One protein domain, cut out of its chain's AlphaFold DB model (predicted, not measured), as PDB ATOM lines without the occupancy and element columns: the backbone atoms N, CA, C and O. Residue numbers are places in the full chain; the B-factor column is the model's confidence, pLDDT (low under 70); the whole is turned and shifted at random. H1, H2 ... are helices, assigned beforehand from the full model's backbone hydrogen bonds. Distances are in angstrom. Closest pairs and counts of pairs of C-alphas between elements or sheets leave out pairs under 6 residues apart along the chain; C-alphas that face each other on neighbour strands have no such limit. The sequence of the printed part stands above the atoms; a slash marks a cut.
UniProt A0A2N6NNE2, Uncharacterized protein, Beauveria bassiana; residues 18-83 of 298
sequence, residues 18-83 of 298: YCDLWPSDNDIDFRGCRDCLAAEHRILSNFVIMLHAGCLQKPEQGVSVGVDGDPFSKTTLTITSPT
ATOM      1  N   TYR A  18      96.166 162.682 106.111       83.81
ATOM      2  CA  TYR A  18      95.576 161.429 105.629       83.81
ATOM      3  C   TYR A  18      96.594 160.281 105.531       83.81
ATOM      4  O   TYR A  18      96.198 159.117 105.548       83.81
ATOM      5  N   CYS A  19      97.891 160.590 105.462       85.50
ATOM      6  CA  CYS A  19      98.952 159.596 105.386       85.50
ATOM      7  C   CYS A  19      99.171 158.841 106.694       85.50
ATOM      8  O   CYS A  19      99.699 157.738 106.648       85.50
ATOM      9  N   ASP A  20      98.737 159.378 107.836       84.44
ATOM     10  CA  ASP A  20      98.846 158.679 109.122       84.44
ATOM     11  C   ASP A  20      97.873 157.490 109.211       84.44
ATOM     12  O   ASP A  20      98.085 156.555 109.980       84.44
ATOM     13  N   LEU A  21      96.807 157.514 108.401       83.75
ATOM     14  CA  LEU A  21      95.850 156.415 108.250       83.75
ATOM     15  C   LEU A  21      96.056 155.626 106.948       83.75
ATOM     16  O   LEU A  21      95.398 154.604 106.746       83.75
ATOM     17  N   TRP A  22      96.923 156.101 106.049       84.12
ATOM     18  CA  TRP A  22      97.166 155.455 104.765       84.12
ATOM     19  C   TRP A  22      98.184 154.323 104.929       84.12
ATOM     20  O   TRP A  22      99.260 154.551 105.480       84.12
ATOM     21  N   PRO A  23      97.913 153.112 104.418       74.12
ATOM     22  CA  PRO A  23      98.879 152.022 104.455       74.12
ATOM     23  C   PRO A  23     100.005 152.295 103.443       74.12
ATOM     24  O   PRO A  23      99.920 151.901 102.282       74.12
ATOM     25  N   SER A  24     101.050 153.011 103.864       70.00
ATOM     26  CA  SER A  24     102.257 153.260 103.059       70.00
ATOM     27  C   SER A  24     103.188 152.054 102.979       70.00
ATOM     28  O   SER A  24     103.943 151.945 102.022       70.00
ATOM     29  N   ASP A  25     103.117 151.159 103.965       67.06
ATOM     30  CA  ASP A  25     104.102 150.088 104.152       67.06
ATOM     31  C   ASP A  25     103.648 148.749 103.536       67.06
ATOM     32  O   ASP A  25     104.456 147.848 103.313       67.06
ATOM     33  N   ASN A  26     102.352 148.617 103.225       66.19
ATOM     34  CA  ASN A  26     101.742 147.393 102.699       66.19
ATOM     35  C   ASN A  26     101.458 147.517 101.193       66.19
ATOM     36  O   ASN A  26     100.310 147.620 100.755       66.19
ATOM     37  N   ASP A  27     102.517 147.456 100.385       71.56
ATOM     38  CA  ASP A  27     102.451 147.558  98.917       71.56
ATOM     39  C   ASP A  27     101.517 146.527  98.254       71.56
ATOM     40  O   ASP A  27     101.012 146.749  97.151       71.56
ATOM     41  N   ILE A  28     101.298 145.381  98.902       79.75
ATOM     42  CA  ILE A  28     100.508 144.266  98.362       79.75
ATOM     43  C   ILE A  28      99.018 144.623  98.318       79.75
ATOM     44  O   ILE A  28      98.379 144.462  97.275       79.75
ATOM     45  N   ASP A  29      98.481 145.161  99.414       82.06
ATOM     46  CA  ASP A  29      97.070 145.549  99.511       82.06
ATOM     47  C   ASP A  29      96.767 146.734  98.592       82.06
ATOM     48  O   ASP A  29      95.739 146.774  97.909       82.06
ATOM     49  N   PHE A  30      97.711 147.673  98.503       85.31
ATOM     50  CA  PHE A  30      97.621 148.808  97.596       85.31
ATOM     51  C   PHE A  30      97.606 148.373  96.124       85.31
ATOM     52  O   PHE A  30      96.757 148.832  95.356       85.31
ATOM     53  N   ARG A  31      98.494 147.451  95.721       84.88
ATOM     54  CA  ARG A  31      98.514 146.901  94.354       84.88
ATOM     55  C   ARG A  31      97.212 146.183  94.017       84.88
ATOM     56  O   ARG A  31      96.649 146.454  92.963       84.88
ATOM     57  N   GLY A  32      96.703 145.344  94.920       86.56
ATOM     58  CA  GLY A  32      95.427 144.650  94.725       86.56
ATOM     59  C   GLY A  32      94.244 145.612  94.574       86.56
ATOM     60  O   GLY A  32      93.439 145.465  93.656       86.56
ATOM     61  N   CYS A  33      94.172 146.636  95.428       87.88
ATOM     62  CA  CYS A  33      93.150 147.681  95.360       87.88
ATOM     63  C   CYS A  33      93.214 148.456  94.037       87.88
ATOM     64  O   CYS A  33      92.212 148.571  93.330       87.88
ATOM     65  N   ARG A  34      94.407 148.929  93.658       88.06
ATOM     66  CA  ARG A  34      94.640 149.630  92.391       88.06
ATOM     67  C   ARG A  34      94.227 148.774  91.195       88.06
ATOM     68  O   ARG A  34      93.536 149.268  90.312       88.06
ATOM     69  N   ASP A  35      94.625 147.507  91.169       87.69
ATOM     70  CA  ASP A  35      94.364 146.617  90.036       87.69
ATOM     71  C   ASP A  35      92.867 146.287  89.911       87.69
ATOM     72  O   ASP A  35      92.334 146.254  88.801       87.69
ATOM     73  N   CYS A  36      92.163 146.145  91.039       89.31
ATOM     74  CA  CYS A  36      90.707 146.015  91.071       89.31
ATOM     75  C   CYS A  36      90.013 147.283  90.542       89.31
ATOM     76  O   CYS A  36      89.150 147.204  89.669       89.31
ATOM     77  N   LEU A  37      90.439 148.464  90.996       89.12
ATOM     78  CA  LEU A  37      89.885 149.745  90.550       89.12
ATOM     79  C   LEU A  37      90.188 150.038  89.075       89.12
ATOM     80  O   LEU A  37      89.355 150.614  88.377       89.12
ATOM     81  N   ALA A  38      91.346 149.620  88.565       85.00
ATOM     82  CA  ALA A  38      91.740 149.809  87.172       85.00
ATOM     83  C   ALA A  38      90.889 148.995  86.176       85.00
ATOM     84  O   ALA A  38      90.886 149.320  84.980       85.00
ATOM     85  N   ALA A  39      90.170 147.968  86.646       82.62
ATOM     86  CA  ALA A  39      89.285 147.148  85.822       82.62
ATOM     87  C   ALA A  39      88.010 147.900  85.403       82.62
ATOM     88  O   ALA A  39      87.614 147.821  84.240       82.62
ATOM     89  N   GLU A  40      87.408 148.672  86.312       79.31
ATOM     90  CA  GLU A  40      86.142 149.383  86.066       79.31
ATOM     91  C   GLU A  40      86.322 150.906  85.963       79.31
ATOM     92  O   GLU A  40      85.708 151.557  85.114       79.31
ATOM     93  N   HIS A  41      87.214 151.494  86.769       84.62
ATOM     94  CA  HIS A  41      87.351 152.943  86.937       84.62
ATOM     95  C   HIS A  41      88.820 153.391  87.005       84.62
ATOM     96  O   HIS A  41      89.370 153.698  88.063       84.62
ATOM     97  N   ARG A  42      89.453 153.533  85.834       83.94
ATOM     98  CA  ARG A  42      90.873 153.935  85.722       83.94
ATOM     99  C   ARG A  42      91.193 155.309  86.310       83.94
ATOM    100  O   ARG A  42      92.263 155.478  86.877       83.94
ATOM    101  N   ILE A  43      90.248 156.246  86.260       88.56
ATOM    102  CA  ILE A  43      90.390 157.571  86.886       88.56
ATOM    103  C   ILE A  43      90.513 157.433  88.412       88.56
ATOM    104  O   ILE A  43      91.348 158.081  89.033       88.56
ATOM    105  N   LEU A  44      89.724 156.542  89.021       88.06
ATOM    106  CA  LEU A  44      89.764 156.311  90.464       88.06
ATOM    107  C   LEU A  44      91.052 155.587  90.877       88.06
ATOM    108  O   LEU A  44      91.666 155.951  91.875       88.06
ATOM    109  N   SER A  45      91.512 154.632  90.064       88.88
ATOM    110  CA  SER A  45      92.841 154.029  90.224       88.88
ATOM    111  C   SER A  45      93.945 155.092  90.180       88.88
ATOM    112  O   SER A  45      94.822 155.106  91.038       88.88
ATOM    113  N   ASN A  46      93.897 156.012  89.215       88.94
ATOM    114  CA  ASN A  46      94.871 157.097  89.079       88.94
ATOM    115  C   ASN A  46      94.848 158.058  90.271       88.94
ATOM    116  O   ASN A  46      95.901 158.449  90.769       88.94
ATOM    117  N   PHE A  47      93.661 158.369  90.785       88.94
ATOM    118  CA  PHE A  47      93.506 159.171  91.993       88.94
ATOM    119  C   PHE A  47      94.125 158.494  93.226       88.94
ATOM    120  O   PHE A  47      94.877 159.122  93.969       88.94
ATOM    121  N   VAL A  48      93.882 157.194  93.417       88.88
ATOM    122  CA  VAL A  48      94.467 156.410  94.520       88.88
ATOM    123  C   VAL A  48      95.994 156.318  94.404       88.88
ATOM    124  O   VAL A  48      96.694 156.405  95.413       88.88
ATOM    125  N   ILE A  49      96.531 156.227  93.182       87.94
ATOM    126  CA  ILE A  49      97.978 156.308  92.921       87.94
ATOM    127  C   ILE A  49      98.541 157.672  93.318       87.94
ATOM    128  O   ILE A  49      99.603 157.738  93.933       87.94
ATOM    129  N   MET A  50      97.821 158.753  93.026       85.94
ATOM    130  CA  MET A  50      98.236 160.110  93.376       85.94
ATOM    131  C   MET A  50      98.253 160.343  94.893       85.94
ATOM    132  O   MET A  50      99.195 160.948  95.403       85.94
ATOM    133  N   LEU A  51      97.269 159.807  95.625       87.94
ATOM    134  CA  LEU A  51      97.253 159.836  97.093       87.94
ATOM    135  C   LEU A  51      98.433 159.060  97.690       87.94
ATOM    136  O   LEU A  51      99.121 159.555  98.580       87.94
ATOM    137  N   HIS A  52      98.716 157.868  97.167       87.00
ATOM    138  CA  HIS A  52      99.850 157.072  97.631       87.00
ATOM    139  C   HIS A  52     101.195 157.757  97.335       87.00
ATOM    140  O   HIS A  52     102.042 157.852  98.222       87.00
ATOM    141  N   ALA A  53     101.364 158.332  96.140       84.06
ATOM    142  CA  ALA A  53     102.537 159.135  95.790       84.06
ATOM    143  C   ALA A  53     102.702 160.358  96.707       84.06
ATOM    144  O   ALA A  53     103.817 160.665  97.131       84.06
ATOM    145  N   GLY A  54     101.595 161.018  97.063       85.06
ATOM    146  CA  GLY A  54     101.575 162.122  98.021       85.06
ATOM    147  C   GLY A  54     102.084 161.712  99.405       85.06
ATOM    148  O   GLY A  54     102.856 162.454 100.009       85.06
ATOM    149  N   CYS A  55     101.745 160.511  99.878       86.12
ATOM    150  CA  CYS A  55     102.255 159.996 101.151       86.12
ATOM    151  C   CYS A  55     103.721 159.575 101.125       86.12
ATOM    152  O   CYS A  55     104.395 159.720 102.146       86.12
ATOM    153  N   LEU A  56     104.221 159.095  99.984       83.81
ATOM    154  CA  LEU A  56     105.638 158.764  99.820       83.81
ATOM    155  C   LEU A  56     106.512 160.020  99.733       83.81
ATOM    156  O   LEU A  56     107.591 160.064 100.316       83.81
ATOM    157  N   GLN A  57     106.055 161.037  98.998       82.31
ATOM    158  CA  GLN A  57     106.865 162.216  98.689       82.31
ATOM    159  C   GLN A  57     106.684 163.358  99.698       82.31
ATOM    160  O   GLN A  57     107.613 164.142  99.870       82.31
ATOM    161  N   LYS A  58     105.506 163.473 100.340       81.62
ATOM    162  CA  LYS A  58     105.092 164.580 101.233       81.62
ATOM    163  C   LYS A  58     105.668 165.951 100.813       81.62
ATOM    164  O   LYS A  58     106.377 166.570 101.610       81.62
ATOM    165  N   PRO A  59     105.420 166.420  99.570       76.31
ATOM    166  CA  PRO A  59     106.070 167.625  99.070       76.31
ATOM    167  C   PRO A  59     105.659 168.880  99.848       76.31
ATOM    168  O   PRO A  59     104.535 168.984 100.344       76.31
ATOM    169  N   GLU A  60     106.577 169.846  99.933       70.62
ATOM    170  CA  GLU A  60     106.321 171.151 100.545       70.62
ATOM    171  C   GLU A  60     105.230 171.924  99.782       70.62
ATOM    172  O   GLU A  60     104.959 171.674  98.605       70.62
ATOM    173  N   GLN A  61     104.562 172.859 100.461       65.75
ATOM    174  CA  GLN A  61     103.494 173.658  99.860       65.75
ATOM    175  C   GLN A  61     104.016 174.397  98.615       65.75
ATOM    176  O   GLN A  61     105.025 175.094  98.673       65.75
ATOM    177  N   GLY A  62     103.324 174.239  97.483       64.88
ATOM    178  CA  GLY A  62     103.735 174.813  96.194       64.88
ATOM    179  C   GLY A  62     104.596 173.895  95.318       64.88
ATOM    180  O   GLY A  62     104.853 174.243  94.167       64.88
ATOM    181  N   VAL A  63     104.988 172.715  95.809       71.31
ATOM    182  CA  VAL A  63     105.688 171.679  95.034       71.31
ATOM    183  C   VAL A  63     104.681 170.620  94.570       71.31
ATOM    184  O   VAL A  63     103.944 170.049  95.374       71.31
ATOM    185  N   SER A  64     104.623 170.347  93.264       74.00
ATOM    186  CA  SER A  64     103.746 169.308  92.710       74.00
ATOM    187  C   SER A  64     104.281 167.903  92.997       74.00
ATOM    188  O   SER A  64     105.487 167.671  92.923       74.00
ATOM    189  N   VAL A  65     103.384 166.946  93.252       79.75
ATOM    190  CA  VAL A  65     103.733 165.522  93.390       79.75
ATOM    191  C   VAL A  65     104.288 164.992  92.062       79.75
ATOM    192  O   VAL A  65     103.688 165.200  91.008       79.75
ATOM    193  N   GLY A  66     105.424 164.295  92.114       75.62
ATOM    194  CA  GLY A  66     106.046 163.639  90.969       75.62
ATOM    195  C   GLY A  66     105.242 162.423  90.527       75.62
ATOM    196  O   GLY A  66     105.291 161.369  91.164       75.62
ATOM    197  N   VAL A  67     104.496 162.559  89.437       81.88
ATOM    198  CA  VAL A  67     103.743 161.464  88.818       81.88
ATOM    199  C   VAL A  67     103.896 161.566  87.306       81.88
ATOM    200  O   VAL A  67     103.895 162.666  86.758       81.88
ATOM    201  N   ASP A  68     104.053 160.426  86.641       75.94
ATOM    202  CA  ASP A  68     104.081 160.345  85.184       75.94
ATOM    203  C   ASP A  68     102.687 159.989  84.646       75.94
ATOM    204  O   ASP A  68     102.148 158.910  84.930       75.94
ATOM    205  N   GLY A  69     102.098 160.930  83.901       73.19
ATOM    206  CA  GLY A  69     100.771 160.838  83.284       73.19
ATOM    207  C   GLY A  69      99.725 161.823  83.835       73.19
ATOM    208  O   GLY A  69      99.967 162.567  84.782       73.19
ATOM    209  N   ASP A  70      98.539 161.829  83.216       79.56
ATOM    210  CA  ASP A  70      97.403 162.693  83.585       79.56
ATOM    211  C   ASP A  70      96.407 161.949  84.506       79.56
ATOM    212  O   ASP A  70      95.930 160.870  84.127       79.56
ATOM    213  N   PRO A  71      96.052 162.494  85.693       81.06
ATOM    214  CA  PRO A  71      95.116 161.866  86.631       81.06
ATOM    215  C   PRO A  71      93.718 161.611  86.071       81.06
ATOM    216  O   PRO A  71      93.035 160.696  86.534       81.06
ATOM    217  N   PHE A  72      93.300 162.354  85.050       84.19
ATOM    218  CA  PHE A  72      91.999 162.184  84.403       84.19
ATOM    219  C   PHE A  72      92.054 161.281  83.165       84.19
ATOM    220  O   PHE A  72      91.027 161.019  82.532       84.19
ATOM    221  N   SER A  73      93.236 160.764  82.821       78.06
ATOM    222  CA  SER A  73      93.411 159.876  81.677       78.06
ATOM    223  C   SER A  73      92.884 158.462  81.941       78.06
ATOM    224  O   SER A  73      92.735 158.002  83.072       78.06
ATOM    225  N   LYS A  74      92.626 157.729  80.852       74.56
ATOM    226  CA  LYS A  74      92.281 156.296  80.864       74.56
ATOM    227  C   LYS A  74      93.515 155.390  80.939       74.56
ATOM    228  O   LYS A  74      93.366 154.174  80.827       74.56
ATOM    229  N   THR A  75      94.703 155.961  81.095       75.12
ATOM    230  CA  THR A  75      95.972 155.241  81.236       75.12
ATOM    231  C   THR A  75      96.393 155.239  82.703       75.12
ATOM    232  O   THR A  75      96.233 156.252  83.377       75.12
ATOM    233  N   THR A  76      96.906 154.116  83.205       71.38
ATOM    234  CA  THR A  76      97.406 153.994  84.584       71.38
ATOM    235  C   THR A  76      98.651 154.846  84.807       71.38
ATOM    236  O   THR A  76      99.613 154.728  84.049       71.38
ATOM    237  N   LEU A  77      98.635 155.663  85.861       77.31
ATOM    238  CA  LEU A  77      99.768 156.494  86.273       77.31
ATOM    239  C   LEU A  77     100.923 155.671  86.847       77.31
ATOM    240  O   LEU A  77     100.705 154.650  87.505       77.31
ATOM    241  N   THR A  78     102.147 156.167  86.669       75.38
ATOM    242  CA  THR A  78     103.341 155.625  87.331       75.38
ATOM    243  C   THR A  78     103.919 156.664  88.280       75.38
ATOM    244  O   THR A  78     104.020 157.844  87.948       75.38
ATOM    245  N   ILE A  79     104.279 156.233  89.489       68.38
ATOM    246  CA  ILE A  79     104.913 157.106  90.476       68.38
ATOM    247  C   ILE A  79     106.360 157.318  90.044       68.38
ATOM    248  O   ILE A  79     107.124 156.358  89.949       68.38
ATOM    249  N   THR A  80     106.728 158.573  89.816       67.69
ATOM    250  CA  THR A  80     108.085 158.958  89.424       67.69
ATOM    251  C   THR A  80     108.684 159.823  90.528       67.69
ATOM    252  O   THR A  80     107.967 160.540  91.221       67.69
ATOM    253  N   SER A  81     110.002 159.745  90.735       52.75
ATOM    254  CA  SER A  81     110.687 160.640  91.677       52.75
ATOM    255  C   SER A  81     110.394 162.097  91.292       52.75
ATOM    256  O   SER A  81     110.475 162.406  90.100       52.75
ATOM    257  N   PRO A  82     110.057 162.986  92.247       53.56
ATOM    258  CA  PRO A  82     109.740 164.369  91.926       53.56
ATOM    259  C   PRO A  82     110.907 164.984  91.159       53.56
ATOM    260  O   PRO A  82     112.059 164.916  91.594       53.56
ATOM    261  N   THR A  83     110.612 165.548  89.988       51.12
ATOM    262  CA  THR A  83     111.542 166.428  89.290       51.12
ATOM    263  C   THR A  83     111.833 167.579  90.246       51.12
ATOM    264  O   THR A  83     110.889 168.261  90.652       51.12
TER     265      THR A  83
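AT A GLANCE: This is residues 18 to 83 of the 298 residues of an uncharacterized protein of Beauveria bassiana (UniProt A0A2N6NNE2). A short helical hairpin, H1 folding back into H2 as a narrow V joined at one end, has a long loop, residues 58 to 83, that runs back along H2 and then returns. Within this loop residues 67 to 68 pair antiparallel with residues 78 to 79. The printed part has 66 residues with two named helices, H1 then H2, and no named strand; the class is all helix, though the helices hold 30 of the 66 residues, under half. It is compact, with a radius of gyration of the C-alphas of 11.7 A, and spans 33 by 25 by 17 A.

HOW THE PARTS SIT: Start at Tyr 18 and go along to H1, residues 27 to 40, which a tight link of one residue, His 41, joins to H2, residues 42 to 57. The two helices touch and form a helical hairpin: look at the C-alphas of Leu 37 and Ser 45, the closest of the two helices, 5.2 A apart. H1 touches H2 with residues 34 to 38 alone, and H2 touches H1 with residues 44 to 49 alone. The helices run opposite ways at a shallow tilt of 25 degrees, centre to centre 11.2 A. In H2 every O i to N i+4 pair is within hydrogen-bond range; in H1, 8 of 10 are.

IN THESE COORDINATES: Find C-alpha 27 at (102.451, 147.558, 98.917); from there H1 runs 20.8 A to C-alpha 40. H2 begins at C-alpha 42, (90.873, 153.935, 85.722), and runs 22.2 A to C-alpha 57 at (106.865, 162.216, 98.689).

THE WHOLE: The C-alphas of Ala 39 and Gln 61, the two farthest apart, are 33.2 A from each other. The printed part has no cut. Its mean pLDDT is 79.2; look for values under 70 at residues 25 to 26, 61 to 62 and 79 to 83.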